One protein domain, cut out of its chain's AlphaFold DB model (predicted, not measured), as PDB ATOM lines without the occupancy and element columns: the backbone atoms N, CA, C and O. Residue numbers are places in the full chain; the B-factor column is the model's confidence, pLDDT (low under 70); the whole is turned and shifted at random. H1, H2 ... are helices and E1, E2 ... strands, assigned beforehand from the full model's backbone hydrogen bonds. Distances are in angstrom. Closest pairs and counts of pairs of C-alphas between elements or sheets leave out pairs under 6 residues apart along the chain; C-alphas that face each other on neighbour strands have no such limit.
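Overview. This is residues 23 to 241 of the 250 residues of an uncharacterized protein of Shewanella sediminis (strain HAW-EB3) (UniProt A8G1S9). Three long helices, H1, H3 and H6, lie side by side in an elongated bundle, and H2 folds back on the last turns of H1. H4 crosses H3 on one side of this bundle and, with the short helix H5 and the hairpin E3 and E4, makes a smaller head there, while residues 24 to 29 stick out near the first printed residue. The printed part has 219 residues, with six named helices and four named strands in the order E1, H1, H2, H3, H4, H5, E2, E3, E4, H6; the one sheet, E3 - E4, is antiparallel. The class is mostly helix, and the whole is loose, with a radius of gyration of the C-alphas of 21.7 A and spans of 73 by 44 by 27 A.

Along the chain. Start at E1, residues 27 to 29. Then find C-alpha 33 at (86.458, 96.468, 152.593), where H1 begins; it runs 49.1 A over residues 33 to 65. H2 follows at residues 69 to 76. H3, residues 79 to 117, is the longest helix, 55.8 A from C-alpha 79 at (108.698, 119.307, 125.404) to C-alpha 117. Next come H4, residues 131 to 147, which is 25.8 A long, and H5, residues 156 to 163. Read on to E2, residues 182 to 184, then E3, residues 188 to 193, 16.3 A long, and E4, residues 196 to 203, 19.9 A long. H6, residues 209 to 240, covers 47.2 A and ends at C-alpha 240, (92.184, 82.321, 172.130).

Arrangement. Look first at the bundle H1, H3 and H6, three long helices side by side. H1 and H3, the two hubs with three helices touched by each, touch most closely at the C-alphas of Ile 46 and Ile 92, 5.2 A apart; they run opposite ways at a shallow tilt of 20 degrees. H3 and H6 touch at Leu 107 and Val 227, their closest C-alphas, 5.9 A apart, and run the same way at a shallow tilt of 13 degrees. H1 touches H6 with residues 43 to 50 alone. H1 and H2 form a helical hairpin at a shallow tilt of 29 degrees; their closest C-alphas, those of Leu 64 and Cys 72, are 5.5 A apart. Now move to H4, which touches H3 at a steep tilt of 61 degrees, the closest C-alphas being those of Ala 93 and Ala 137 at 5.1 A. H5 is about perpendicular to H4, at 87 degrees, and touches it; the closest C-alphas are those of Lys 143 and Ala 162, 5.7 A apart. The closest C-alphas of H4 and E4, those of Lys 136 and Val 202, are 6.3 A apart. In the hairpin of E3 and E4, look for N 191 and O 198, within hydrogen-bond range at 2.9 A, and N 200 and O 189 at 2.8 A. E1 and E2 pair with no named strand, but residues 183 to 184 of E2 pair with residues 206 to 207, antiparallel. In H3 and H5 every O i to N i+4 pair is within hydrogen-bond range; the counts are 24 of 29 in H1, 2 of 4 in H2, 11 of 13 in H4 and 27 of 28 in H6.

Size, cuts and confidence. The two C-alphas farthest apart, those of Ser 68 and Glu 241, are 72.9 A apart. The printed part has no cut. The links from H3 to H4, 13 residues, and from H5 to E2, 18 residues, are long. Mean pLDDT of the printed part is 77.2, and 62 residues are under 70, among them residues 23 to 38, 145 to 165 and 186 to 196.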
ATOM      1  N   TRP A  23      81.536  98.043 166.633       49.22
ATOM      2  CA  TRP A  23      80.185  98.486 166.994       49.22
ATOM      3  C   TRP A  23      80.230  99.954 167.422       49.22
ATOM      4  O   TRP A  23      80.952 100.337 168.348       49.22
ATOM      5  N   THR A  24      79.477 100.799 166.731       50.88
ATOM      6  CA  THR A  24      79.286 102.211 167.082       50.88
ATOM      7  C   THR A  24      77.885 102.425 167.656       50.88
ATOM      8  O   THR A  24      77.032 101.542 167.578       50.88
ATOM      9  N   GLY A  25      77.621 103.608 168.224       39.56
ATOM     10  CA  GLY A  25      76.268 103.990 168.652       39.56
ATOM     11  C   GLY A  25      75.245 104.068 167.506       39.56
ATOM     12  O   GLY A  25      74.059 104.206 167.778       39.56
ATOM     13  N   GLU A  26      75.699 103.958 166.252       45.28
ATOM     14  CA  GLU A  26      74.892 104.017 165.026       45.28
ATOM     15  C   GLU A  26      74.797 102.660 164.298       45.28
ATOM     16  O   GLU A  26      74.087 102.554 163.301       45.28
ATOM     17  N   GLY A  27      75.470 101.609 164.791       45.38
ATOM     18  CA  GLY A  27      75.432 100.263 164.207       45.38
ATOM     19  C   GLY A  27      76.802  99.609 164.017       45.38
ATOM     20  O   GLY A  27      77.823 100.082 164.527       45.38
ATOM     21  N   GLU A  28      76.796  98.487 163.296       51.25
ATOM     22  CA  GLU A  28      77.974  97.689 162.949       51.25
ATOM     23  C   GLU A  28      78.781  98.351 161.820       51.25
ATOM     24  O   GLU A  28      78.235  98.730 160.786       51.25
ATOM     25  N   LEU A  29      80.088  98.486 162.014       51.66
ATOM     26  CA  LEU A  29      81.025  99.122 161.102       51.66
ATOM     27  C   LEU A  29      82.188  98.155 160.857       51.66
ATOM     28  O   LEU A  29      82.919  97.770 161.762       51.66
ATOM     29  N   ILE A  30      82.340  97.703 159.624       55.88
ATOM     30  CA  ILE A  30      83.434  96.818 159.213       55.88
ATOM     31  C   ILE A  30      84.613  97.728 158.811       55.88
ATOM     32  O   ILE A  30      84.356  98.791 158.232       55.88
ATOM     33  N   PRO A  31      85.893  97.397 159.102       56.31
ATOM     34  CA  PRO A  31      87.021  98.058 158.443       56.31
ATOM     35  C   PRO A  31      86.749  98.084 156.943       56.31
ATOM     36  O   PRO A  31      86.515  97.028 156.367       56.31
ATOM     37  N   ASP A  32      86.691  99.277 156.350       57.78
ATOM     38  CA  ASP A  32      86.133  99.468 155.009       57.78
ATOM     39  C   ASP A  32      86.752  98.467 154.010       57.78
ATOM     40  O   ASP A  32      87.937  98.600 153.675       57.78
ATOM     41  N   PRO A  33      85.974  97.476 153.528       51.09
ATOM     42  CA  PRO A  33      86.458  96.468 152.593       51.09
ATOM     43  C   PRO A  33      87.061  97.118 151.352       51.09
ATOM     44  O   PRO A  33      88.059  96.651 150.811       51.09
ATOM     45  N   ASN A  34      86.487  98.239 150.909       53.88
ATOM     46  CA  ASN A  34      86.904  98.915 149.688       53.88
ATOM     47  C   ASN A  34      88.295  99.531 149.834       53.88
ATOM     48  O   ASN A  34      89.037  99.587 148.860       53.88
ATOM     49  N   LEU A  35      88.690  99.959 151.039       58.31
ATOM     50  CA  LEU A  35      90.049 100.446 151.295       58.31
ATOM     51  C   LEU A  35      91.086  99.344 151.060       58.31
ATOM     52  O   LEU A  35      92.177  99.636 150.590       58.31
ATOM     53  N   ILE A  36      90.728  98.091 151.335       55.94
ATOM     54  CA  ILE A  36      91.584  96.918 151.158       55.94
ATOM     55  C   ILE A  36      91.685  96.527 149.681       55.94
ATOM     56  O   ILE A  36      92.792  96.403 149.165       55.94
ATOM     57  N   TRP A  37      90.546  96.401 148.989       58.12
ATOM     58  CA  TRP A  37      90.510  96.069 147.559       58.12
ATOM     59  C   TRP A  37      91.200  97.133 146.697       58.12
ATOM     60  O   TRP A  37      91.884  96.817 145.728       58.12
ATOM     61  N   ASN A  38      91.064  98.409 147.065       67.88
ATOM     62  CA  ASN A  38      91.578  99.501 146.247       67.88
ATOM     63  C   ASN A  38      93.087  99.722 146.389       67.88
ATOM     64  O   ASN A  38      93.666 100.304 145.480       67.88
ATOM     65  N   ILE A  39      93.743  99.279 147.470       79.19
ATOM     66  CA  ILE A  39      95.202  99.459 147.622       79.19
ATOM     67  C   ILE A  39      95.956  98.727 146.511       79.19
ATOM     68  O   ILE A  39      96.860  99.310 145.919       79.19
ATOM     69  N   ASP A  40      95.553  97.501 146.182       77.00
ATOM     70  CA  ASP A  40      96.229  96.696 145.159       77.00
ATOM     71  C   ASP A  40      95.962  97.233 143.753       77.00
ATOM     72  O   ASP A  40      96.879  97.358 142.938       77.00
ATOM     73  N   HIS A  41      94.730  97.676 143.494       78.56
ATOM     74  CA  HIS A  41      94.409  98.386 142.261       78.56
ATOM     75  C   HIS A  41      95.205  99.693 142.133       78.56
ATOM     76  O   HIS A  41      95.784  99.952 141.082       78.56
ATOM     77  N   LEU A  42      95.313 100.493 143.194       79.69
ATOM     78  CA  LEU A  42      96.075 101.746 143.184       79.69
ATOM     79  C   LEU A  42      97.584 101.505 143.042       79.69
ATOM     80  O   LEU A  42      98.248 102.218 142.294       79.69
ATOM     81  N   ALA A  43      98.123 100.471 143.689       84.38
ATOM     82  CA  ALA A  43      99.515 100.066 143.529       84.38
ATOM     83  C   ALA A  43      99.815  99.593 142.096       84.38
ATOM     84  O   ALA A  43     100.885  99.898 141.567       84.38
ATOM     85  N   SER A  44      98.864  98.931 141.423       87.88
ATOM     86  CA  SER A  44      99.045  98.518 140.024       87.88
ATOM     87  C   SER A  44      99.202  99.698 139.059       87.88
ATOM     88  O   SER A  44      99.941  99.578 138.085       87.88
ATOM     89  N   PHE A  45      98.621 100.871 139.356       89.31
ATOM     90  CA  PHE A  45      98.834 102.064 138.528       89.31
ATOM     91  C   PHE A  45     100.291 102.543 138.552       89.31
ATOM     92  O   PHE A  45     100.770 103.052 137.543       89.31
ATOM     93  N   ILE A  46     101.031 102.323 139.648       91.31
ATOM     94  CA  ILE A  46     102.475 102.617 139.691       91.31
ATOM     95  C   ILE A  46     103.219 101.740 138.680       91.31
ATOM     96  O   ILE A  46     104.073 102.236 137.948       91.31
ATOM     97  N   GLN A  47     102.867 100.453 138.604       91.69
ATOM     98  CA  GLN A  47     103.462  99.537 137.633       91.69
ATOM     99  C   GLN A  47     103.087  99.917 136.195       91.69
ATOM    100  O   GLN A  47     103.956  99.953 135.331       91.69
ATOM    101  N   MET A  48     101.822 100.261 135.945       92.19
ATOM    102  CA  MET A  48     101.364 100.691 134.619       92.19
ATOM    103  C   MET A  48     102.077 101.961 134.136       92.19
ATOM    104  O   MET A  48     102.450 102.051 132.965       92.19
ATOM    105  N   GLU A  49     102.295 102.938 135.022       93.44
ATOM    106  CA  GLU A  49     103.069 104.142 134.698       93.44
ATOM    107  C   GLU A  49     104.548 103.816 134.459       93.44
ATOM    108  O   GLU A  49     105.152 104.370 133.543       93.44
ATOM    109  N   LEU A  50     105.125 102.876 135.214       92.38
ATOM    110  CA  LEU A  50     106.498 102.417 134.998       92.38
ATOM    111  C   LEU A  50     106.666 101.700 133.650       92.38
ATOM    112  O   LEU A  50     107.666 101.907 132.964       92.38
ATOM    113  N   ASP A  51     105.701 100.878 133.249       93.56
ATOM    114  CA  ASP A  51     105.727 100.190 131.956       93.56
ATOM    115  C   ASP A  51     105.533 101.182 130.802       93.56
ATOM    116  O   ASP A  51     106.247 101.125 129.798       93.56
ATOM    117  N   SER A  52     104.640 102.161 130.982       93.88
ATOM    118  CA  SER A  52     104.453 103.268 130.036       93.88
ATOM    119  C   SER A  52     105.725 104.108 129.890       93.88
ATOM    120  O   SER A  52     106.098 104.474 128.775       93.88
ATOM    121  N   TRP A  53     106.419 104.372 131.000       93.62
ATOM    122  CA  TRP A  53     107.716 105.043 131.015       93.62
ATOM    123  C   TRP A  53     108.779 104.250 130.264       93.62
ATOM    124  O   TRP A  53     109.425 104.803 129.385       93.62
ATOM    125  N   LYS A  54     108.929 102.952 130.542       93.38
ATOM    126  CA  LYS A  54     109.911 102.103 129.852       93.38
ATOM    127  C   LYS A  54     109.690 102.079 128.343       93.38
ATOM    128  O   LYS A  54     110.642 102.251 127.592       93.38
ATOM    129  N   MET A  55     108.440 101.947 127.902       94.31
ATOM    130  CA  MET A  55     108.100 102.008 126.480       94.31
ATOM    131  C   MET A  55     108.456 103.374 125.871       94.31
ATOM    132  O   MET A  55     108.972 103.445 124.756       94.31
ATOM    133  N   HIS A  56     108.211 104.468 126.597       94.12
ATOM    134  CA  HIS A  56     108.636 105.800 126.168       94.12
ATOM    135  C   HIS A  56     110.165 105.901 126.065       94.12
ATOM    136  O   HIS A  56     110.669 106.379 125.046       94.12
ATOM    137  N   CYS A  57     110.897 105.398 127.062       92.12
ATOM    138  CA  CYS A  57     112.356 105.345 127.052       92.12
ATOM    139  C   CYS A  57     112.876 104.584 125.840       92.12
ATOM    140  O   CYS A  57     113.722 105.109 125.139       92.12
ATOM    141  N   GLU A  58     112.323 103.414 125.516       92.25
ATOM    142  CA  GLU A  58     112.739 102.648 124.334       92.25
ATOM    143  C   GLU A  58     112.590 103.455 123.037       92.25
ATOM    144  O   GLU A  58     113.473 103.441 122.178       92.25
ATOM    145  N   ILE A  59     111.492 104.201 122.879       91.88
ATOM    146  CA  ILE A  59     111.274 105.052 121.701       91.88
ATOM    147  C   ILE A  59     112.308 106.181 121.649       91.88
ATOM    148  O   ILE A  59     112.881 106.448 120.590       91.88
ATOM    149  N   VAL A  60     112.549 106.855 122.775       91.69
ATOM    150  CA  VAL A  60     113.506 107.964 122.852       91.69
ATOM    151  C   VAL A  60     114.934 107.456 122.666       91.69
ATOM    152  O   VAL A  60     115.658 108.004 121.843       91.69
ATOM    153  N   ASP A  61     115.321 106.372 123.327       88.19
ATOM    154  CA  ASP A  61     116.655 105.776 123.259       88.19
ATOM    155  C   ASP A  61     116.979 105.298 121.834       88.19
ATOM    156  O   ASP A  61     118.085 105.531 121.341       88.19
ATOM    157  N   ASN A  62     116.000 104.749 121.103       88.62
ATOM    158  CA  ASN A  62     116.153 104.444 119.676       88.62
ATOM    159  C   ASN A  62     116.446 105.700 118.835       88.62
ATOM    160  O   ASN A  62     117.250 105.652 117.903       88.62
ATOM    161  N   ARG A  63     115.820 106.839 119.164       90.12
ATOM    162  CA  ARG A  63     116.105 108.126 118.507       90.12
ATOM    163  C   ARG A  63     117.482 108.660 118.896       90.12
ATOM    164  O   ARG A  63     118.180 109.188 118.033       90.12
ATOM    165  N   LEU A  64     117.890 108.513 120.156       88.44
ATOM    166  CA  LEU A  64     119.204 108.938 120.645       88.44
ATOM    167  C   LEU A  64     120.335 108.142 119.978       88.44
ATOM    168  O   LEU A  64     121.325 108.736 119.563       88.44
ATOM    169  N   ALA A  65     120.162 106.831 119.789       85.19
ATOM    170  CA  ALA A  65     121.176 105.944 119.213       85.19
ATOM    171  C   ALA A  65     121.591 106.303 117.773       85.19
ATOM    172  O   ALA A  65     122.721 106.034 117.366       85.19
ATOM    173  N   VAL A  66     120.690 106.909 116.995       85.56
ATOM    174  CA  VAL A  66     120.945 107.323 115.600       85.56
ATOM    175  C   VAL A  66     121.291 108.809 115.469       85.56
ATOM    176  O   VAL A  66     121.434 109.322 114.358       85.56
ATOM    177  N   THR A  67     121.408 109.511 116.594       85.56
ATOM    178  CA  THR A  67     121.575 110.961 116.654       85.56
ATOM    179  C   THR A  67     122.981 111.325 117.138       85.56
ATOM    180  O   THR A  67     123.583 110.634 117.952       85.56
ATOM    181  N   SER A  68     123.540 112.430 116.634       82.94
ATOM    182  CA  SER A  68     124.822 112.948 117.133       82.94
ATOM    183  C   SER A  68     124.717 113.378 118.602       82.94
ATOM    184  O   SER A  68     123.706 113.967 118.976       82.94
ATOM    185  N   GLU A  69     125.787 113.233 119.386       76.00
ATOM    186  CA  GLU A  69     125.825 113.563 120.826       76.00
ATOM    187  C   GLU A  69     125.275 114.965 121.166       76.00
ATOM    188  O   GLU A  69     124.503 115.124 122.110       76.00
ATOM    189  N   VAL A  70     125.590 115.978 120.348       75.56
ATOM    190  CA  VAL A  70     125.085 117.356 120.519       75.56
ATOM    191  C   VAL A  70     123.558 117.418 120.430       75.56
ATOM    192  O   VAL A  70     122.921 118.162 121.171       75.56
ATOM    193  N   MET A  71     122.963 116.620 119.543       84.00
ATOM    194  CA  MET A  71     121.521 116.574 119.298       84.00
ATOM    195  C   MET A  71     120.766 115.690 120.300       84.00
ATOM    196  O   MET A  71     119.569 115.885 120.493       84.00
ATOM    197  N   CYS A  72     121.450 114.791 121.012       84.25
ATOM    198  CA  CYS A  72     120.836 113.962 122.050       84.25
ATOM    199  C   CYS A  72     120.239 114.795 123.193       84.25
ATOM    200  O   CYS A  72     119.122 114.534 123.635       84.25
ATOM    201  N   SER A  73     120.939 115.853 123.620       83.31
ATOM    202  CA  SER A  73     120.404 116.804 124.603       83.31
ATOM    203  C   SER A  73     119.134 117.496 124.100       83.31
ATOM    204  O   SER A  73     118.189 117.656 124.866       83.31
ATOM    205  N   PHE A  74     119.071 117.874 122.817       86.25
ATOM    206  CA  PHE A  74     117.868 118.492 122.250       86.25
ATOM    207  C   PHE A  74     116.679 117.537 122.265       86.25
ATOM    208  O   PHE A  74     115.596 117.963 122.651       86.25
ATOM    209  N   ILE A  75     116.891 116.263 121.912       89.38
ATOM    210  CA  ILE A  75     115.852 115.229 121.965       89.38
ATOM    211  C   ILE A  75     115.344 115.058 123.398       89.38
ATOM    212  O   ILE A  75     114.138 115.085 123.625       89.38
ATOM    213  N   LEU A  76     116.230 114.931 124.388       87.94
ATOM    214  CA  LEU A  76     115.806 114.793 125.783       87.94
ATOM    215  C   LEU A  76     115.087 116.056 126.305       87.94
ATOM    216  O   LEU A  76     114.115 115.958 127.043       87.94
ATOM    217  N   TYR A  77     115.480 117.259 125.883       88.75
ATOM    218  CA  TYR A  77     114.757 118.489 126.238       88.75
ATOM    219  C   TYR A  77     113.504 118.752 125.382       88.75
ATOM    220  O   TYR A  77     112.840 119.779 125.576       88.75
ATOM    221  N   GLU A  78     113.130 117.858 124.459       90.19
ATOM    222  CA  GLU A  78     111.865 117.987 123.741       90.19
ATOM    223  C   GLU A  78     110.706 118.030 124.735       90.19
ATOM    224  O   GLU A  78     110.576 117.220 125.655       90.19
ATOM    225  N   LYS A  79     109.820 119.003 124.515       87.69
ATOM    226  CA  LYS A  79     108.698 119.307 125.404       87.69
ATOM    227  C   LYS A  79     107.827 118.088 125.707       87.69
ATOM    228  O   LYS A  79     107.267 118.014 126.796       87.69
ATOM    229  N   GLU A  80     107.677 117.173 124.756       89.44
ATOM    230  CA  GLU A  80     106.893 115.946 124.921       89.44
ATOM    231  C   GLU A  80     107.570 114.967 125.885       89.44
ATOM    232  O   GLU A  80     106.916 114.522 126.827       89.44
ATOM    233  N   ASN A  81     108.875 114.729 125.733       90.81
ATOM    234  CA  ASN A  81     109.644 113.806 126.576       90.81
ATOM    235  C   ASN A  81     109.741 114.323 128.018       90.81
ATOM    236  O   ASN A  81     109.453 113.605 128.977       90.81
ATOM    237  N   VAL A  82     110.019 115.621 128.174       87.75
ATOM    238  CA  VAL A  82     110.026 116.291 129.482       87.75
ATOM    239  C   VAL A  82     108.658 116.201 130.161       87.75
ATOM    240  O   VAL A  82     108.568 115.905 131.353       87.75
ATOM    241  N   ARG A  83     107.567 116.442 129.423       86.94
ATOM    242  CA  ARG A  83     106.203 116.333 129.965       86.94
ATOM    243  C   ARG A  83     105.853 114.909 130.360       86.94
ATOM    244  O   ARG A  83     105.174 114.741 131.368       86.94
ATOM    245  N   PHE A  84     106.295 113.924 129.586       90.06
ATOM    246  CA  PHE A  84     106.064 112.519 129.888       90.06
ATOM    247  C   PHE A  84     106.733 112.141 131.213       90.06
ATOM    248  O   PHE A  84     106.053 111.661 132.116       90.06
ATOM    249  N   TYR A  85     108.018 112.474 131.381       90.88
ATOM    250  CA  TYR A  85     108.746 112.258 132.636       90.88
ATOM    251  C   TYR A  85     108.043 112.909 133.836       90.88
ATOM    252  O   TYR A  85     107.788 112.261 134.851       90.88
ATOM    253  N   ILE A  86     107.693 114.195 133.708       88.12
ATOM    254  CA  ILE A  86     107.016 114.960 134.761       88.12
ATOM    255  C   ILE A  86     105.674 114.314 135.133       88.12
ATOM    256  O   ILE A  86     105.384 114.156 136.319       88.12
ATOM    257  N   LYS A  87     104.860 113.939 134.135       89.25
ATOM    258  CA  LYS A  87     103.567 113.277 134.351       89.25
ATOM    259  C   LYS A  87     103.766 111.981 135.132       89.25
ATOM    260  O   LYS A  87     103.171 111.831 136.194       89.25
ATOM    261  N   SER A  88     104.623 111.085 134.646       92.44
ATOM    262  CA  SER A  88     104.820 109.782 135.280       92.44
ATOM    263  C   SER A  88     105.361 109.919 136.706       92.44
ATOM    264  O   SER A  88     104.883 109.230 137.604       92.44
ATOM    265  N   LEU A  89     106.265 110.872 136.972       92.31
ATOM    266  CA  LEU A  89     106.717 111.168 138.337       92.31
ATOM    267  C   LEU A  89     105.564 111.590 139.259       92.31
ATOM    268  O   LEU A  89     105.493 111.136 140.403       92.31
ATOM    269  N   PHE A  90     104.667 112.458 138.787       90.75
ATOM    270  CA  PHE A  90     103.539 112.929 139.593       90.75
ATOM    271  C   PHE A  90     102.493 111.858 139.821       90.75
ATOM    272  O   PHE A  90     101.971 111.772 140.934       90.75
ATOM    273  N   ASP A  91     102.216 111.039 138.817       91.38
ATOM    274  CA  ASP A  91     101.272 109.939 138.942       91.38
ATOM    275  C   ASP A  91     101.800 108.912 139.946       91.38
ATOM    276  O   ASP A  91     101.116 108.602 140.922       91.38
ATOM    277  N   ILE A  92     103.063 108.491 139.816       94.44
ATOM    278  CA  ILE A  92     103.704 107.568 140.765       94.44
ATOM    279  C   ILE A  92     103.670 108.135 142.190       94.44
ATOM    280  O   ILE A  92     103.262 107.438 143.119       94.44
ATOM    281  N   ALA A  93     104.055 109.403 142.382       93.06
ATOM    282  CA  ALA A  93     104.013 110.043 143.697       93.06
ATOM    283  C   ALA A  93     102.584 110.106 144.264       93.06
ATOM    284  O   ALA A  93     102.374 109.873 145.455       93.06
ATOM    285  N   THR A  94     101.594 110.385 143.418       91.81
ATOM    286  CA  THR A  94     100.181 110.464 143.801       91.81
ATOM    287  C   THR A  94      99.650 109.114 144.257       91.81
ATOM    288  O   THR A  94      99.136 109.014 145.375       91.81
ATOM    289  N   TYR A  95      99.804 108.082 143.428       92.75
ATOM    290  CA  TYR A  95      99.340 106.735 143.745       92.75
ATOM    291  C   TYR A  95     100.053 106.181 144.974       92.75
ATOM    292  O   TYR A  95      99.398 105.657 145.872       92.75
ATOM    293  N   TYR A  96     101.368 106.405 145.086       94.00
ATOM    294  CA  TYR A  96     102.125 106.057 146.283       94.00
ATOM    295  C   TYR A  96     101.507 106.675 147.536       94.00
ATOM    296  O   TYR A  96     101.111 105.952 148.449       94.00
ATOM    297  N   VAL A  97     101.380 108.004 147.595       91.69
ATOM    298  CA  VAL A  97     100.888 108.673 148.806       91.69
ATOM    299  C   VAL A  97      99.460 108.235 149.142       91.69
ATOM    300  O   VAL A  97      99.160 108.039 150.320       91.69
ATOM    301  N   ALA A  98      98.600 108.030 148.139       88.62
ATOM    302  CA  ALA A  98      97.248 107.518 148.343       88.62
ATOM    303  C   ALA A  98      97.253 106.128 149.009       88.62
ATOM    304  O   ALA A  98      96.578 105.939 150.024       88.62
ATOM    305  N   CYS A  99      98.069 105.190 148.512       89.69
ATOM    306  CA  CYS A  99      98.218 103.857 149.103       89.69
ATOM    307  C   CYS A  99      98.727 103.916 150.548       89.69
ATOM    308  O   CYS A  99      98.182 103.248 151.427       89.69
ATOM    309  N   ILE A 100      99.741 104.741 150.829       90.19
ATOM    310  CA  ILE A 100     100.289 104.876 152.187       90.19
ATOM    311  C   ILE A 100      99.244 105.428 153.158       90.19
ATOM    312  O   ILE A 100      99.074 104.886 154.249       90.19
ATOM    313  N   GLN A 101      98.516 106.473 152.761       86.00
ATOM    314  CA  GLN A 101      97.462 107.060 153.588       86.00
ATOM    315  C   GLN A 101      96.323 106.065 153.853       86.00
ATOM    316  O   GLN A 101      95.815 105.999 154.976       86.00
ATOM    317  N   ALA A 102      95.947 105.266 152.850       84.12
ATOM    318  CA  ALA A 102      94.968 104.193 152.991       84.12
ATOM    319  C   ALA A 102      95.428 103.122 153.998       84.12
ATOM    320  O   ALA A 102      94.694 102.801 154.936       84.12
ATOM    321  N   LEU A 103      96.666 102.635 153.864       86.12
ATOM    322  CA  LEU A 103      97.264 101.643 154.765       86.12
ATOM    323  C   LEU A 103      97.373 102.154 156.209       86.12
ATOM    324  O   LEU A 103      97.022 101.441 157.152       86.12
ATOM    325  N   ASP A 104      97.798 103.403 156.409       84.88
ATOM    326  CA  ASP A 104      97.908 104.006 157.743       84.88
ATOM    327  C   ASP A 104      96.531 104.209 158.405       84.88
ATOM    328  O   ASP A 104      96.386 104.047 159.630       84.88
ATOM    329  N   LYS A 105      95.497 104.518 157.607       80.81
ATOM    330  CA  LYS A 105      94.104 104.594 158.069       80.81
ATOM    331  C   LYS A 105      93.600 103.219 158.508       80.81
ATOM    332  O   LYS A 105      93.087 103.106 159.625       80.81
ATOM    333  N   LEU A 106      93.821 102.183 157.698       81.44
ATOM    334  CA  LEU A 106      93.445 100.803 158.012       81.44
ATOM    335  C   LEU A 106      94.150 100.299 159.281       81.44
ATOM    336  O   LEU A 106      93.503  99.805 160.203       81.44
ATOM    337  N   LEU A 107      95.459 100.529 159.408       83.62
ATOM    338  CA  LEU A 107      96.216 100.170 160.611       83.62
ATOM    339  C   LEU A 107      95.656 100.849 161.873       83.62
ATOM    340  O   LEU A 107      95.655 100.283 162.968       83.62
ATOM    341  N   THR A 108      95.195 102.091 161.741       81.25
ATOM    342  CA  THR A 108      94.590 102.837 162.847       81.25
ATOM    343  C   THR A 108      93.214 102.287 163.222       81.25
ATOM    344  O   THR A 108      92.904 102.234 164.413       81.25
ATOM    345  N   GLN A 109      92.417 101.837 162.250       75.19
ATOM    346  CA  GLN A 109      91.153 101.136 162.501       75.19
ATOM    347  C   GLN A 109      91.392  99.807 163.232       75.19
ATOM    348  O   GLN A 109      90.795  99.578 164.284       75.19
ATOM    349  N   LEU A 110      92.349  98.990 162.771       77.56
ATOM    350  CA  LEU A 110      92.723  97.732 163.431       77.56
ATOM    351  C   LEU A 110      93.183  97.940 164.880       77.56
ATOM    352  O   LEU A 110      92.796  97.189 165.771       77.56
ATOM    353  N   TYR A 111      93.953  98.999 165.148       80.81
ATOM    354  CA  TYR A 111      94.393  99.306 166.511       80.81
ATOM    355  C   TYR A 111      93.238  99.697 167.437       80.81
ATOM    356  O   TYR A 111      93.208  99.302 168.605       80.81
ATOM    357  N   LYS A 112      92.268 100.469 166.935       72.31
ATOM    358  CA  LYS A 112      91.058 100.790 167.703       72.31
ATOM    359  C   LYS A 112      90.278  99.518 168.026       72.31
ATOM    360  O   LYS A 112      89.878  99.347 169.174       72.31
ATOM    361  N   LEU A 113      90.128  98.618 167.057       69.31
ATOM    362  CA  LEU A 113      89.489  97.315 167.247       69.31
ATOM    363  C   LEU A 113      90.189  96.482 168.323       69.31
ATOM    364  O   LEU A 113      89.545  96.070 169.289       69.31
ATOM    365  N   SER A 114      91.505  96.292 168.213       74.69
ATOM    366  CA  SER A 114      92.249  95.466 169.165       74.69
ATOM    367  C   SER A 114      92.181  96.025 170.587       74.69
ATOM    368  O   SER A 114      91.921  95.282 171.524       74.69
ATOM    369  N   SER A 115      92.384  97.336 170.761       69.94
ATOM    370  CA  SER A 115      92.551  97.952 172.083       69.94
ATOM    371  C   SER A 115      91.235  98.314 172.771       69.94
ATOM    372  O   SER A 115      91.087  98.089 173.972       69.94
ATOM    373  N   LYS A 116      90.279  98.887 172.032       62.62
ATOM    374  CA  LYS A 116      89.039  99.434 172.597       62.62
ATOM    375  C   LYS A 116      87.930  98.389 172.661       62.62
ATOM    376  O   LYS A 116      87.193  98.361 173.644       62.62
ATOM    377  N   TYR A 117      87.815  97.564 171.621       59.34
ATOM    378  CA  TYR A 117      86.684  96.653 171.453       59.34
ATOM    379  C   TYR A 117      86.990  95.266 171.995       59.34
ATOM    380  O   TYR A 117      86.286  94.795 172.880       59.34
ATOM    381  N   TYR A 118      88.080  94.661 171.530       62.72
ATOM    382  CA  TYR A 118      88.464  93.316 171.954       62.72
ATOM    383  C   TYR A 118      89.423  93.307 173.152       62.72
ATOM    384  O   TYR A 118      89.704  92.254 173.697       62.72
ATOM    385  N   ARG A 119      89.934  94.473 173.586       70.06
ATOM    386  CA  ARG A 119      90.884  94.618 174.715       70.06
ATOM    387  C   ARG A 119      92.096  93.679 174.637       70.06
ATOM    388  O   ARG A 119      92.726  93.367 175.652       70.06
ATOM    389  N   LEU A 120      92.462  93.288 173.423       70.81
ATOM    390  CA  LEU A 120      93.579  92.403 173.159       70.81
ATOM    391  C   LEU A 120      94.868  93.152 173.484       70.81
ATOM    392  O   LEU A 120      95.059  94.310 173.101       70.81
ATOM    393  N   LYS A 121      95.806  92.474 174.143       75.38
ATOM    394  CA  LYS A 121      97.127  93.033 174.482       75.38
ATOM    395  C   LYS A 121      98.084  93.074 173.277       75.38
ATOM    396  O   LYS A 121      99.301  93.063 173.459       75.38
ATOM    397  N   VAL A 122      97.548  93.144 172.058       78.19
ATOM    398  CA  VAL A 122      98.325  93.222 170.816       78.19
ATOM    399  C   VAL A 122      98.754  94.670 170.591       78.19
ATOM    400  O   VAL A 122      97.931  95.590 170.523       78.19
ATOM    401  N   LYS A 123     100.065  94.896 170.505       79.19
ATOM    402  CA  LYS A 123     100.640  96.234 170.331       79.19
ATOM    403  C   LYS A 123     100.556  96.652 168.870       79.19
ATOM    404  O   LYS A 123     100.879  95.869 167.988       79.19
ATOM    405  N   LYS A 124     100.226  97.924 168.615       79.69
ATOM    406  CA  LYS A 124     100.376  98.497 167.272       79.69
ATOM    407  C   LYS A 124     101.846  98.348 166.848       79.69
ATOM    408  O   LYS A 124     102.715  98.832 167.583       79.69
ATOM    409  N   PRO A 125     102.146  97.725 165.697       78.81
ATOM    410  CA  PRO A 125     103.524  97.587 165.237       78.81
ATOM    411  C   PRO A 125     104.159  98.972 165.037       78.81
ATOM    412  O   PRO A 125     103.444  99.957 164.824       78.81
ATOM    413  N   LYS A 126     105.489  99.089 165.106       79.12
ATOM    414  CA  LYS A 126     106.190 100.371 164.887       79.12
ATOM    415  C   LYS A 126     106.180 100.764 163.407       79.12
ATOM    416  O   LYS A 126     106.187  99.910 162.531       79.12
ATOM    417  N   LEU A 127     106.148 102.070 163.139       69.88
ATOM    418  CA  LEU A 127     106.248 102.628 161.787       69.88
ATOM    419  C   LEU A 127     107.711 102.606 161.329       69.88
ATOM    420  O   LEU A 127     108.462 103.530 161.635       69.88
ATOM    421  N   GLU A 128     108.098 101.567 160.594       67.50
ATOM    422  CA  GLU A 128     109.338 101.556 159.812       67.50
ATOM    423  C   GLU A 128     109.068 102.243 158.475       67.50
ATOM    424  O   GLU A 128     108.669 101.634 157.490       67.50
ATOM    425  N   ILE A 129     109.175 103.570 158.493       69.19
ATOM    426  CA  ILE A 129     108.978 104.415 157.321       69.19
ATOM    427  C   ILE A 129     110.326 105.001 156.938       69.19
ATOM    428  O   ILE A 129     110.987 105.613 157.783       69.19
ATOM    429  N   ASP A 130     110.679 104.922 155.654       81.88
ATOM    430  CA  ASP A 130     111.646 105.860 155.095       81.88
ATOM    431  C   ASP A 130     111.007 107.258 155.087       81.88
ATOM    432  O   ASP A 130     110.290 107.655 154.163       81.88
ATOM    433  N   LYS A 131     111.203 107.986 156.193       82.44
ATOM    434  CA  LYS A 131     110.592 109.304 156.416       82.44
ATOM    435  C   LYS A 131     111.039 110.312 155.366       82.44
ATOM    436  O   LYS A 131     110.265 111.206 155.035       82.44
ATOM    437  N   LEU A 132     112.254 110.157 154.844       86.75
ATOM    438  CA  LEU A 132     112.803 111.043 153.826       86.75
ATOM    439  C   LEU A 132     112.107 110.801 152.488       86.75
ATOM    440  O   LEU A 132     111.634 111.749 151.866       86.75
ATOM    441  N   PHE A 133     111.974 109.537 152.081       91.00
ATOM    442  CA  PHE A 133     111.263 109.189 150.853       91.00
ATOM    443  C   PHE A 133     109.785 109.586 150.910       91.00
ATOM    444  O   PHE A 133     109.271 110.194 149.973       91.00
ATOM    445  N   HIS A 134     109.108 109.308 152.028       90.62
ATOM    446  CA  HIS A 134     107.699 109.660 152.183       90.62
ATOM    447  C   HIS A 134     107.471 111.177 152.118       90.62
ATOM    448  O   HIS A 134     106.603 111.629 151.373       90.62
ATOM    449  N   ALA A 135     108.281 111.967 152.835       87.88
ATOM    450  CA  ALA A 135     108.197 113.425 152.795       87.88
ATOM    451  C   ALA A 135     108.457 113.977 151.384       87.88
ATOM    452  O   ALA A 135     107.752 114.882 150.940       87.88
ATOM    453  N   LYS A 136     109.423 113.400 150.656       89.31
ATOM    454  CA  LYS A 136     109.712 113.732 149.254       89.31
ATOM    455  C   LYS A 136     108.507 113.468 148.348       89.31
ATOM    456  O   LYS A 136     108.059 114.378 147.656       89.31
ATOM    457  N   ALA A 137     107.960 112.253 148.366       90.88
ATOM    458  CA  ALA A 137     106.835 111.887 147.509       90.88
ATOM    459  C   ALA A 137     105.568 112.697 147.835       90.88
ATOM    460  O   ALA A 137     104.875 113.154 146.927       90.88
ATOM    461  N   GLN A 138     105.306 112.950 149.122       88.44
ATOM    462  CA  GLN A 138     104.208 113.811 149.557       88.44
ATOM    463  C   GLN A 138     104.374 115.246 149.052       88.44
ATOM    464  O   GLN A 138     103.419 115.823 148.539       88.44
ATOM    465  N   PHE A 139     105.585 115.799 149.140       84.56
ATOM    466  CA  PHE A 139     105.870 117.134 148.628       84.56
ATOM    467  C   PHE A 139     105.646 117.222 147.111       84.56
ATOM    468  O   PHE A 139     104.996 118.158 146.646       84.56
ATOM    469  N   ILE A 140     106.139 116.244 146.343       86.00
ATOM    470  CA  ILE A 140     105.945 116.177 144.886       86.00
ATOM    471  C   ILE A 140     104.449 116.132 144.544       86.00
ATOM    472  O   ILE A 140     103.988 116.943 143.743       86.00
ATOM    473  N   ARG A 141     103.677 115.253 145.198       86.25
ATOM    474  CA  ARG A 141     102.218 115.173 145.032       86.25
ATOM    475  C   ARG A 141     101.534 116.505 145.347       86.25
ATOM    476  O   ARG A 141     100.725 116.997 144.570       86.25
ATOM    477  N   ASP A 142     101.820 117.090 146.504       79.06
ATOM    478  CA  ASP A 142     101.099 118.281 146.965       79.06
ATOM    479  C   ASP A 142     101.251 119.448 146.013       79.06
ATOM    480  O   ASP A 142     100.301 120.180 145.763       79.06
ATOM    481  N   LYS A 143     102.439 119.600 145.443       74.56
ATOM    482  CA  LYS A 143     102.705 120.659 144.486       74.56
ATOM    483  C   LYS A 143     102.163 120.345 143.085       74.56
ATOM    484  O   LYS A 143     101.917 121.292 142.341       74.56
ATOM    485  N   SER A 144     101.906 119.079 142.729       73.00
ATOM    486  CA  SER A 144     101.380 118.723 141.400       73.00
ATOM    487  C   SER A 144      99.909 119.066 141.247       73.00
ATOM    488  O   SER A 144      99.495 119.565 140.199       73.00
ATOM    489  N   PHE A 145      99.147 118.943 142.330       65.56
ATOM    490  CA  PHE A 145      97.738 119.326 142.367       65.56
ATOM    491  C   PHE A 145      97.490 120.837 142.416       65.56
ATOM    492  O   PHE A 145      96.382 121.285 142.136       65.56
ATOM    493  N   ILE A 146      98.509 121.656 142.695       62.25
ATOM    494  CA  ILE A 146      98.365 123.122 142.781       62.25
ATOM    495  C   ILE A 146      98.015 123.748 141.421       62.25
ATOM    496  O   ILE A 146      97.424 124.827 141.370       62.25
ATOM    497  N   HIS A 147      98.284 123.046 140.317       51.81
ATOM    498  CA  HIS A 147      97.864 123.453 138.971       51.81
ATOM    499  C   HIS A 147      96.421 123.094 138.615       51.81
ATOM    500  O   HIS A 147      95.891 123.632 137.644       51.81
ATOM    501  N   GLN A 148      95.777 122.201 139.369       46.59
ATOM    502  CA  GLN A 148      94.498 121.590 139.007       46.59
ATOM    503  C   GLN A 148      93.319 122.140 139.833       46.59
ATOM    504  O   GLN A 148      92.579 121.366 140.416       46.59
ATOM    505  N   TYR A 149      93.082 123.460 139.822       43.88
ATOM    506  CA  TYR A 149      91.863 124.114 140.366       43.88
ATOM    507  C   TYR A 149      91.808 124.453 141.868       43.88
ATOM    508  O   TYR A 149      90.767 124.294 142.503       43.88
ATOM    509  N   SER A 150      92.855 125.037 142.454       44.66
ATOM    510  CA  SER A 150      92.684 125.705 143.754       44.66
ATOM    511  C   SER A 150      92.449 127.211 143.576       44.66
ATOM    512  O   SER A 150      93.380 127.995 143.395       44.66
ATOM    513  N   GLU A 151      91.187 127.639 143.681       46.00
ATOM    514  CA  GLU A 151      90.825 129.041 143.969       46.00
ATOM    515  C   GLU A 151      91.258 129.462 145.395       46.00
ATOM    516  O   GLU A 151      91.164 130.628 145.767       46.00
ATOM    517  N   GLN A 152      91.786 128.516 146.184       47.03
ATOM    518  CA  GLN A 152      92.168 128.644 147.591       47.03
ATOM    519  C   GLN A 152      93.687 128.575 147.824       47.03
ATOM    520  O   GLN A 152      94.126 128.252 148.929       47.03
ATOM    521  N   ILE A 153      94.525 128.856 146.818       51.31
ATOM    522  CA  ILE A 153      95.976 128.929 147.042       51.31
ATOM    523  C   ILE A 153      96.262 130.192 147.862       51.31
ATOM    524  O   ILE A 153      96.491 131.273 147.323       51.31
ATOM    525  N   THR A 154      96.263 130.048 149.185       53.12
ATOM    526  CA  THR A 154      96.595 131.113 150.139       53.12
ATOM    527  C   THR A 154      98.053 131.551 150.034       53.12
ATOM    528  O   THR A 154      98.374 132.673 150.421       53.12
ATOM    529  N   ASN A 155      98.936 130.712 149.472       57.78
ATOM    530  CA  ASN A 155     100.353 131.017 149.296       57.78
ATOM    531  C   ASN A 155     100.758 131.162 147.808       57.78
ATOM    532  O   ASN A 155     101.007 130.159 147.133       57.78
ATOM    533  N   PRO A 156     100.929 132.393 147.286       56.88
ATOM    534  CA  PRO A 156     101.401 132.653 145.920       56.88
ATOM    535  C   PRO A 156     102.732 131.969 145.559       56.88
ATOM    536  O   PRO A 156     103.033 131.777 144.377       56.88
ATOM    537  N   MET A 157     103.535 131.606 146.566       58.62
ATOM    538  CA  MET A 157     104.807 130.904 146.400       58.62
ATOM    539  C   MET A 157     104.618 129.496 145.847       58.62
ATOM    540  O   MET A 157     105.397 129.072 145.001       58.62
ATOM    541  N   ASP A 158     103.553 128.811 146.253       55.19
ATOM    542  CA  ASP A 158     103.275 127.440 145.837       55.19
ATOM    543  C   ASP A 158     102.861 127.358 144.370       55.19
ATOM    544  O   ASP A 158     103.265 126.445 143.653       55.19
ATOM    545  N   LYS A 159     102.135 128.372 143.890       55.69
ATOM    546  CA  LYS A 159     101.770 128.502 142.476       55.69
ATOM    547  C   LYS A 159     102.993 128.764 141.596       55.69
ATOM    548  O   LYS A 159     103.132 128.159 140.538       55.69
ATOM    549  N   ARG A 160     103.912 129.643 142.027       55.66
ATOM    550  CA  ARG A 160     105.184 129.867 141.311       55.66
ATOM    551  C   ARG A 160     106.090 128.637 141.356       55.66
ATOM    552  O   ARG A 160     106.719 128.342 140.347       55.66
ATOM    553  N   ALA A 161     106.113 127.925 142.485       56.78
ATOM    554  CA  ALA A 161     106.851 126.677 142.656       56.78
ATOM    555  C   ALA A 161     106.383 125.610 141.673       56.78
ATOM    556  O   ALA A 161     107.198 125.026 140.970       56.78
ATOM    557  N   ALA A 162     105.070 125.409 141.579       55.72
ATOM    558  CA  ALA A 162     104.484 124.439 140.675       55.72
ATOM    559  C   ALA A 162     104.782 124.801 139.199       55.72
ATOM    560  O   ALA A 162     105.016 123.921 138.372       55.72
ATOM    561  N   MET A 163     104.804 126.092 138.836       52.25
ATOM    562  CA  MET A 163     105.053 126.544 137.455       52.25
ATOM    563  C   MET A 163     106.518 126.430 136.992       52.25
ATOM    564  O   MET A 163     106.765 126.565 135.796       52.25
ATOM    565  N   SER A 164     107.490 126.191 137.883       60.50
ATOM    566  CA  SER A 164     108.923 126.116 137.534       60.50
ATOM    567  C   SER A 164     109.455 124.683 137.413       60.50
ATOM    568  O   SER A 164     110.651 124.441 137.566       60.50
ATOM    569  N   TRP A 165     108.569 123.713 137.211       69.00
ATOM    570  CA  TRP A 165     108.899 122.292 137.173       69.00
ATOM    571  C   TRP A 165     109.468 121.892 135.823       69.00
ATOM    572  O   TRP A 165     108.759 121.428 134.937       69.00
ATOM    573  N   THR A 166     110.764 122.121 135.651       74.31
ATOM    574  CA  THR A 166     111.534 121.605 134.520       74.31
ATOM    575  C   THR A 166     112.632 120.707 135.084       74.31
ATOM    576  O   THR A 166     113.416 121.187 135.905       74.31
ATOM    577  N   PRO A 167     112.665 119.410 134.737       80.56
ATOM    578  CA  PRO A 167     113.762 118.544 135.121       80.56
ATOM    579  C   PRO A 167     115.047 119.022 134.449       80.56
ATOM    580  O   PRO A 167     115.035 119.513 133.320       80.56
ATOM    581  N   ASN A 168     116.156 118.842 135.149       81.25
ATOM    582  CA  ASN A 168     117.479 118.997 134.575       81.25
ATOM    583  C   ASN A 168     117.907 117.662 133.964       81.25
ATOM    584  O   ASN A 168     117.490 116.603 134.424       81.25
ATOM    585  N   ILE A 169     118.768 117.699 132.957       82.69
ATOM    586  CA  ILE A 169     119.425 116.504 132.422       82.69
ATOM    587  C   ILE A 169     120.896 116.571 132.806       82.69
ATOM    588  O   ILE A 169     121.565 117.573 132.545       82.69
ATOM    589  N   SER A 170     121.395 115.516 133.447       77.00
ATOM    590  CA  SER A 170     122.789 115.427 133.881       77.00
ATOM    591  C   SER A 170     123.378 114.070 133.510       77.00
ATOM    592  O   SER A 170     122.989 113.046 134.067       77.00
ATOM    593  N   TYR A 171     124.364 114.075 132.614       77.62
ATOM    594  CA  TYR A 171     125.171 112.913 132.234       77.62
ATOM    595  C   TYR A 171     126.639 113.331 132.076       77.62
ATOM    596  O   TYR A 171     126.934 114.514 131.877       77.62
ATOM    597  N   LYS A 172     127.582 112.393 132.236       78.44
ATOM    598  CA  LYS A 172     129.009 112.703 132.066       78.44
ATOM    599  C   LYS A 172     129.359 112.737 130.582       78.44
ATOM    600  O   LYS A 172     128.746 112.051 129.773       78.44
ATOM    601  N   SER A 173     130.381 113.514 130.230       73.12
ATOM    602  CA  SER A 173     130.922 113.506 128.867       73.12
ATOM    603  C   SER A 173     131.409 112.099 128.504       73.12
ATOM    604  O   SER A 173     132.167 111.501 129.269       73.12
ATOM    605  N   GLY A 174     130.958 111.587 127.357       72.06
ATOM    606  CA  GLY A 174     131.253 110.233 126.886       72.06
ATOM    607  C   GLY A 174     130.293 109.143 127.375       72.06
ATOM    608  O   GLY A 174     130.361 108.031 126.853       72.06
ATOM    609  N   ASP A 175     129.384 109.440 128.313       79.50
ATOM    610  CA  ASP A 175     128.276 108.536 128.639       79.50
ATOM    611  C   ASP A 175     127.171 108.677 127.584       79.50
ATOM    612  O   ASP A 175     126.900 109.775 127.091       79.50
ATOM    613  N   ILE A 176     126.502 107.568 127.258       76.31
ATOM    614  CA  ILE A 176     125.326 107.599 126.384       76.31
ATOM    615  C   ILE A 176     124.188 108.266 127.170       76.31
ATOM    616  O   ILE A 176     123.797 107.733 128.212       76.31
ATOM    617  N   PRO A 177     123.658 109.414 126.714       83.62
ATOM    618  CA  PRO A 177     122.511 110.035 127.356       83.62
ATOM    619  C   PRO A 177     121.286 109.127 127.207       83.62
ATOM    620  O   PRO A 177     121.037 108.581 126.135       83.62
ATOM    621  N   THR A 178     120.524 108.979 128.284       86.94
ATOM    622  CA  THR A 178     119.303 108.173 128.375       86.94
ATOM    623  C   THR A 178     118.219 108.940 129.120       86.94
ATOM    624  O   THR A 178     118.472 109.945 129.796       86.94
ATOM    625  N   CYS A 179     116.993 108.435 129.051       84.94
ATOM    626  CA  CYS A 179     115.879 108.983 129.817       84.94
ATOM    627  C   CYS A 179     116.087 108.894 131.343       84.94
ATOM    628  O   CYS A 179     115.539 109.703 132.082       84.94
ATOM    629  N   GLU A 180     116.929 108.000 131.863       85.38
ATOM    630  CA  GLU A 180     117.214 107.967 133.309       85.38
ATOM    631  C   GLU A 180     118.133 109.115 133.767       85.38
ATOM    632  O   GLU A 180     118.313 109.328 134.967       85.38
ATOM    633  N   ASN A 181     118.680 109.909 132.835       85.88
ATOM    634  CA  ASN A 181     119.455 111.105 133.164       85.88
ATOM    635  C   ASN A 181     118.595 112.321 133.542       85.88
ATOM    636  O   ASN A 181     119.167 113.356 133.907       85.88
ATOM    637  N   TYR A 182     117.258 112.230 133.475       86.62
ATOM    638  CA  TYR A 182     116.404 113.262 134.059       86.62
ATOM    639  C   TYR A 182     116.578 113.306 135.575       86.62
ATOM    640  O   TYR A 182     116.509 112.302 136.288       86.62
ATOM    641  N   LYS A 183     116.728 114.529 136.066       85.75
ATOM    642  CA  LYS A 183     116.771 114.874 137.472       85.75
ATOM    643  C   LYS A 183     115.665 115.869 137.777       85.75
ATOM    644  O   LYS A 183     115.657 116.989 137.261       85.75
ATOM    645  N   PHE A 184     114.747 115.480 138.649       82.38
ATOM    646  CA  PHE A 184     113.737 116.386 139.177       82.38
ATOM    647  C   PHE A 184     114.233 117.034 140.470       82.38
ATOM    648  O   PHE A 184     114.561 116.332 141.421       82.38
ATOM    649  N   GLY A 185     114.245 118.368 140.521       73.88
ATOM    650  CA  GLY A 185     114.667 119.131 141.699       73.88
ATOM    651  C   GLY A 185     116.182 119.121 141.957       73.88
ATOM    652  O   GLY A 185     116.929 118.326 141.396       73.88
ATOM    653  N   ASP A 186     116.644 120.016 142.836       66.31
ATOM    654  CA  ASP A 186     118.066 120.187 143.182       66.31
ATOM    655  C   ASP A 186     118.282 120.251 144.703       66.31
ATOM    656  O   ASP A 186     118.720 121.259 145.256       66.31
ATOM    657  N   GLY A 187     117.973 119.164 145.411       67.06
ATOM    658  CA  GLY A 187     118.156 119.119 146.862       67.06
ATOM    659  C   GLY A 187     117.046 119.866 147.602       67.06
ATOM    660  O   GLY A 187     115.858 119.635 147.361       67.06
ATOM    661  N   LYS A 188     117.440 120.779 148.501       63.06
ATOM    662  CA  LYS A 188     116.527 121.706 149.180       63.06
ATOM    663  C   LYS A 188     116.055 122.769 148.193       63.06
ATOM    664  O   LYS A 188     116.830 123.612 147.736       63.06
ATOM    665  N   TRP A 189     114.775 122.718 147.841       65.00
ATOM    666  CA  TRP A 189     114.190 123.675 146.913       65.00
ATOM    667  C   TRP A 189     114.147 125.055 147.554       65.00
ATOM    668  O   TRP A 189     113.816 125.179 148.729       65.00
ATOM    669  N   TRP A 190     114.440 126.110 146.799       64.56
ATOM    670  CA  TRP A 190     114.278 127.467 147.299       64.56
ATOM    671  C   TRP A 190     113.696 128.398 146.250       64.56
ATOM    672  O   TRP A 190     113.898 128.229 145.050       64.56
ATOM    673  N   VAL A 191     113.013 129.437 146.718       61.34
ATOM    674  CA  VAL A 191     112.562 130.548 145.884       61.34
ATOM    675  C   VAL A 191     112.861 131.863 146.585       61.34
ATOM    676  O   VAL A 191     112.799 131.955 147.811       61.34
ATOM    677  N   LYS A 192     113.209 132.893 145.812       54.41
ATOM    678  CA  LYS A 192     113.401 134.251 146.325       54.41
ATOM    679  C   LYS A 192     112.221 135.122 145.909       54.41
ATOM    680  O   LYS A 192     112.000 135.332 144.720       54.41
ATOM    681  N   VAL A 193     111.469 135.630 146.882       55.34
ATOM    682  CA  VAL A 193     110.308 136.507 146.665       55.34
ATOM    683  C   VAL A 193     110.532 137.797 147.439       55.34
ATOM    684  O   VAL A 193     110.810 137.763 148.632       55.34
ATOM    685  N   ASN A 194     110.456 138.941 146.754       63.81
ATOM    686  CA  ASN A 194     110.676 140.268 147.349       63.81
ATOM    687  C   ASN A 194     111.985 140.374 148.157       63.81
ATOM    688  O   ASN A 194     112.042 141.020 149.195       63.81
ATOM    689  N   GLY A 195     113.044 139.700 147.698       67.44
ATOM    690  CA  GLY A 195     114.343 139.690 148.374       67.44
ATOM    691  C   GLY A 195     114.520 138.603 149.441       67.44
ATOM    692  O   GLY A 195     115.662 138.316 149.792       67.44
ATOM    693  N   ILE A 196     113.448 137.940 149.884       66.12
ATOM    694  CA  ILE A 196     113.480 136.900 150.922       66.12
ATOM    695  C   ILE A 196     113.609 135.521 150.270       66.12
ATOM    696  O   ILE A 196     112.806 135.169 149.408       66.12
ATOM    697  N   LYS A 197     114.629 134.749 150.670       70.56
ATOM    698  CA  LYS A 197     114.812 133.347 150.266       70.56
ATOM    699  C   LYS A 197     113.987 132.455 151.195       70.56
ATOM    700  O   LYS A 197     114.189 132.485 152.404       70.56
ATOM    701  N   THR A 198     113.109 131.641 150.630       64.38
ATOM    702  CA  THR A 198     112.409 130.568 151.341       64.38
ATOM    703  C   THR A 198     112.912 129.246 150.800       64.38
ATOM    704  O   THR A 198     112.944 129.070 149.587       64.38
ATOM    705  N   GLU A 199     113.326 128.348 151.688       69.62
ATOM    706  CA  GLU A 199     113.947 127.068 151.352       69.62
ATOM    707  C   GLU A 199     113.192 125.926 152.039       69.62
ATOM    708  O   GLU A 199     112.753 126.067 153.181       69.62
ATOM    709  N   THR A 200     113.004 124.811 151.338       70.19
ATOM    710  CA  THR A 200     112.386 123.604 151.884       70.19
ATOM    711  C   THR A 200     113.412 122.834 152.691       70.19
ATOM    712  O   THR A 200     114.576 122.725 152.317       70.19
ATOM    713  N   GLU A 201     112.980 122.229 153.790       71.94
ATOM    714  CA  GLU A 201     113.841 121.306 154.535       71.94
ATOM    715  C   GLU A 201     113.918 119.925 153.870       71.94
ATOM    716  O   GLU A 201     114.873 119.182 154.095       71.94
ATOM    717  N   VAL A 202     112.929 119.604 153.027       75.25
ATOM    718  CA  VAL A 202     112.831 118.347 152.283       75.25
ATOM    719  C   VAL A 202     113.738 118.401 151.058       75.25
ATOM    720  O   VAL A 202     113.620 119.319 150.244       75.25
ATOM    721  N   ASP A 203     114.612 117.403 150.927       80.44
ATOM    722  CA  ASP A 203     115.323 117.114 149.685       80.44
ATOM    723  C   ASP A 203     114.345 116.489 148.689       80.44
ATOM    724  O   ASP A 203     113.814 115.400 148.926       80.44
ATOM    725  N   ILE A 204     114.100 117.191 147.585       79.12
ATOM    726  CA  ILE A 204     113.178 116.761 146.531       79.12
ATOM    727  C   ILE A 204     113.890 116.164 145.316       79.12
ATOM    728  O   ILE A 204     113.222 115.823 144.346       79.12
ATOM    729  N   SER A 205     115.222 116.047 145.353       83.88
ATOM    730  CA  SER A 205     116.014 115.527 144.242       83.88
ATOM    731  C   SER A 205     115.603 114.092 143.928       83.88
ATOM    732  O   SER A 205     115.771 113.196 144.761       83.88
ATOM    733  N   THR A 206     115.118 113.855 142.718       84.75
ATOM    734  CA  THR A 206     114.828 112.516 142.200       84.75
ATOM    735  C   THR A 206     115.698 112.275 140.978       84.75
ATOM    736  O   THR A 206     115.584 113.002 139.994       84.75
ATOM    737  N   ASN A 207     116.563 111.266 141.065       82.88
ATOM    738  CA  ASN A 207     117.372 110.772 139.955       82.88
ATOM    739  C   ASN A 207     116.816 109.401 139.575       82.88
ATOM    740  O   ASN A 207     116.651 108.574 140.466       82.88
ATOM    741  N   GLY A 208     116.532 109.184 138.293       83.56
ATOM    742  CA  GLY A 208     115.975 107.927 137.802       83.56
ATOM    743  C   GLY A 208     114.518 107.698 138.223       83.56
ATOM    744  O   GLY A 208     114.189 107.554 139.405       83.56
ATOM    745  N   LEU A 209     113.610 107.654 137.247       90.12
ATOM    746  CA  LEU A 209     112.193 107.422 137.540       90.12
ATOM    747  C   LEU A 209     111.965 105.985 138.016       90.12
ATOM    748  O   LEU A 209     111.149 105.744 138.907       90.12
ATOM    749  N   VAL A 210     112.722 105.040 137.452       91.94
ATOM    750  CA  VAL A 210     112.621 103.616 137.786       91.94
ATOM    751  C   VAL A 210     112.982 103.372 139.248       91.94
ATOM    752  O   VAL A 210     112.252 102.677 139.948       91.94
ATOM    753  N   GLU A 211     114.070 103.969 139.741       91.88
ATOM    754  CA  GLU A 211     114.475 103.837 141.147       91.88
ATOM    755  C   GLU A 211     113.397 104.396 142.086       91.88
ATOM    756  O   GLU A 211     113.027 103.758 143.075       91.88
ATOM    757  N   PHE A 212     112.837 105.562 141.747       93.25
ATOM    758  CA  PHE A 212     111.759 106.173 142.521       93.25
ATOM    759  C   PHE A 212     110.502 105.290 142.567       93.25
ATOM    760  O   PHE A 212     109.919 105.115 143.639       93.25
ATOM    761  N   ALA A 213     110.104 104.709 141.431       93.88
ATOM    762  CA  ALA A 213     108.949 103.821 141.324       93.88
ATOM    763  C   ALA A 213     109.141 102.521 142.116       93.88
ATOM    764  O   ALA A 213     108.279 102.158 142.915       93.88
ATOM    765  N   THR A 214     110.296 101.868 141.956       92.44
ATOM    766  CA  THR A 214     110.645 100.641 142.684       92.44
ATOM    767  C   THR A 214     110.604 100.888 144.188       92.44
ATOM    768  O   THR A 214     109.944 100.161 144.927       92.44
ATOM    769  N   LYS A 215     111.211 101.987 144.651       93.19
ATOM    770  CA  LYS A 215     111.191 102.352 146.068       93.19
ATOM    771  C   LYS A 215     109.782 102.666 146.578       93.19
ATOM    772  O   LYS A 215     109.458 102.353 147.724       93.19
ATOM    773  N   ALA A 216     108.923 103.265 145.750       93.50
ATOM    774  CA  ALA A 216     107.519 103.478 146.092       93.50
ATOM    775  C   ALA A 216     106.779 102.148 146.299       93.50
ATOM    776  O   ALA A 216     106.093 101.997 147.311       93.50
ATOM    777  N   GLN A 217     106.958 101.186 145.390       92.25
ATOM    778  CA  GLN A 217     106.370  99.847 145.492       92.25
ATOM    779  C   GLN A 217     106.876  99.106 146.736       92.25
ATOM    780  O   GLN A 217     106.067  98.655 147.541       92.25
ATOM    781  N   GLU A 218     108.190  99.078 146.972       91.88
ATOM    782  CA  GLU A 218     108.785  98.470 148.173       91.88
ATOM    783  C   GLU A 218     108.180  99.040 149.466       91.88
ATOM    784  O   GLU A 218     107.816  98.308 150.386       91.88
ATOM    785  N   GLN A 219     108.029 100.364 149.541       91.19
ATOM    786  CA  GLN A 219     107.464 101.042 150.709       91.19
ATOM    787  C   GLN A 219     105.963 100.774 150.913       91.19
ATOM    788  O   GLN A 219     105.494 100.876 152.056       91.19
ATOM    789  N   ILE A 220     105.217 100.478 149.842       90.31
ATOM    790  CA  ILE A 220     103.821 100.022 149.906       90.31
ATOM    791  C   ILE A 220     103.782  98.589 150.432       90.31
ATOM    792  O   ILE A 220     103.095  98.347 151.423       90.31
ATOM    793  N   GLU A 221     104.570  97.684 149.850       87.88
ATOM    794  CA  GLU A 221     104.603  96.270 150.240       87.88
ATOM    795  C   GLU A 221     104.994  96.088 151.708       87.88
ATOM    796  O   GLU A 221     104.269  95.443 152.464       87.88
ATOM    797  N   ILE A 222     106.047  96.770 152.177       87.00
ATOM    798  CA  ILE A 222     106.455  96.745 153.593       87.00
ATOM    799  C   ILE A 222     105.285  97.117 154.519       87.00
ATOM    800  O   ILE A 222     105.057  96.487 155.558       87.00
ATOM    801  N   ARG A 223     104.514  98.151 154.162       86.56
ATOM    802  CA  ARG A 223     103.364  98.586 154.966       86.56
ATOM    803  C   ARG A 223     102.184  97.631 154.841       86.56
ATOM    804  O   ARG A 223     101.520  97.392 155.850       86.56
ATOM    805  N   LYS A 224     101.944  97.074 153.655       85.69
ATOM    806  CA  LYS A 224     100.901  96.079 153.400       85.69
ATOM    807  C   LYS A 224     101.140  94.822 154.233       85.69
ATOM    808  O   LYS A 224     100.286  94.475 155.047       85.69
ATOM    809  N   SER A 225     102.326  94.214 154.144       84.06
ATOM    810  CA  SER A 225     102.700  93.032 154.935       84.06
ATOM    811  C   SER A 225     102.546  93.267 156.437       84.06
ATOM    812  O   SER A 225     102.090  92.393 157.171       84.06
ATOM    813  N   ARG A 226     102.857  94.476 156.916       84.19
ATOM    814  CA  ARG A 226     102.681  94.843 158.325       84.19
ATOM    815  C   ARG A 226     101.217  94.918 158.751       84.19
ATOM    816  O   ARG A 226     100.892  94.502 159.861       84.19
ATOM    817  N   VAL A 227     100.346  95.479 157.914       83.25
ATOM    818  CA  VAL A 227      98.902  95.523 158.190       83.25
ATOM    819  C   VAL A 227      98.328  94.105 158.234       83.25
ATOM    820  O   VAL A 227      97.606  93.793 159.178       83.25
ATOM    821  N   ILE A 228      98.720  93.243 157.286       81.19
ATOM    822  CA  ILE A 228      98.361  91.811 157.257       81.19
ATOM    823  C   ILE A 228      98.781  91.127 158.553       81.19
ATOM    824  O   ILE A 228      97.966  90.511 159.236       81.19
ATOM    825  N   HIS A 229     100.058  91.262 158.912       82.62
ATOM    826  CA  HIS A 229     100.608  90.634 160.103       82.62
ATOM    827  C   HIS A 229      99.866  91.079 161.368       82.62
ATOM    828  O   HIS A 229      99.457  90.244 162.169       82.62
ATOM    829  N   TYR A 230      99.613  92.382 161.514       84.19
ATOM    830  CA  TYR A 230      98.899  92.904 162.674       84.19
ATOM    831  C   TYR A 230      97.456  92.399 162.765       84.19
ATOM    832  O   TYR A 230      96.967  92.091 163.850       84.19
ATOM    833  N   TYR A 231      96.770  92.290 161.627       78.81
ATOM    834  CA  TYR A 231      95.446  91.683 161.583       78.81
ATOM    835  C   TYR A 231      95.469  90.221 162.050       78.81
ATOM    836  O   TYR A 231      94.601  89.822 162.826       78.81
ATOM    837  N   ASN A 232      96.474  89.440 161.647       75.69
ATOM    838  CA  ASN A 232      96.612  88.046 162.080       75.69
ATOM    839  C   ASN A 232      96.818  87.904 163.566       75.69
ATOM    840  O   ASN A 232      96.120  87.114 164.195       75.69
ATOM    841  N   GLU A 233      97.704  88.718 164.136       81.50
ATOM    842  CA  GLU A 233      97.894  88.733 165.581       81.50
ATOM    843  C   GLU A 233      96.565  89.013 166.297       81.50
ATOM    844  O   GLU A 233      96.234  88.352 167.281       81.50
ATOM    845  N   ILE A 234      95.760  89.954 165.790       75.69
ATOM    846  CA  ILE A 234      94.430  90.244 166.338       75.69
ATOM    847  C   ILE A 234      93.495  89.031 166.204       75.69
ATOM    848  O   ILE A 234      92.836  88.668 167.180       75.69
ATOM    849  N   LYS A 235      93.427  88.403 165.024       71.56
ATOM    850  CA  LYS A 235      92.548  87.257 164.742       71.56
ATOM    851  C   LYS A 235      92.887  86.053 165.621       71.56
ATOM    852  O   LYS A 235      91.992  85.482 166.239       71.56
ATOM    853  N   GLU A 236      94.164  85.698 165.722       77.50
ATOM    854  CA  GLU A 236      94.647  84.597 166.560       77.50
ATOM    855  C   GLU A 236      94.356  84.846 168.043       77.50
ATOM    856  O   GLU A 236      93.841  83.965 168.727       77.50
ATOM    857  N   ASN A 237      94.605  86.064 168.542       72.12
ATOM    858  CA  ASN A 237      94.326  86.395 169.941       72.12
ATOM    859  C   ASN A 237      92.820  86.390 170.252       72.12
ATOM    860  O   ASN A 237      92.436  85.961 171.334       72.12
ATOM    861  N   LYS A 238      91.965  86.804 169.307       64.06
ATOM    862  CA  LYS A 238      90.501  86.718 169.446       64.06
ATOM    863  C   LYS A 238      90.014  85.266 169.540       64.06
ATOM    864  O   LYS A 238      89.111  84.995 170.317       64.06
ATOM    865  N   LEU A 239      90.603  84.340 168.778       58.31
ATOM    866  CA  LEU A 239      90.261  82.907 168.833       58.31
ATOM    867  C   LEU A 239      90.705  82.228 170.142       58.31
ATOM    868  O   LEU A 239      90.200  81.160 170.477       58.31
ATOM    869  N   LEU A 240      91.656  82.828 170.862       56.97
ATOM    870  CA  LEU A 240      92.184  82.321 172.130       56.97
ATOM    871  C   LEU A 240      91.461  82.889 173.363       56.97
ATOM    872  O   LEU A 240      91.691  82.390 174.468       56.97
ATOM    873  N   GLU A 241      90.600  83.904 173.217       55.25
ATOM    874  CA  GLU A 241      89.716  84.315 174.311       55.25
ATOM    875  C   GLU A 241      88.604  83.264 174.480       55.25
ATOM    876  O   GLU A 241      87.877  82.993 173.525       55.25
TER     877      GLU A 241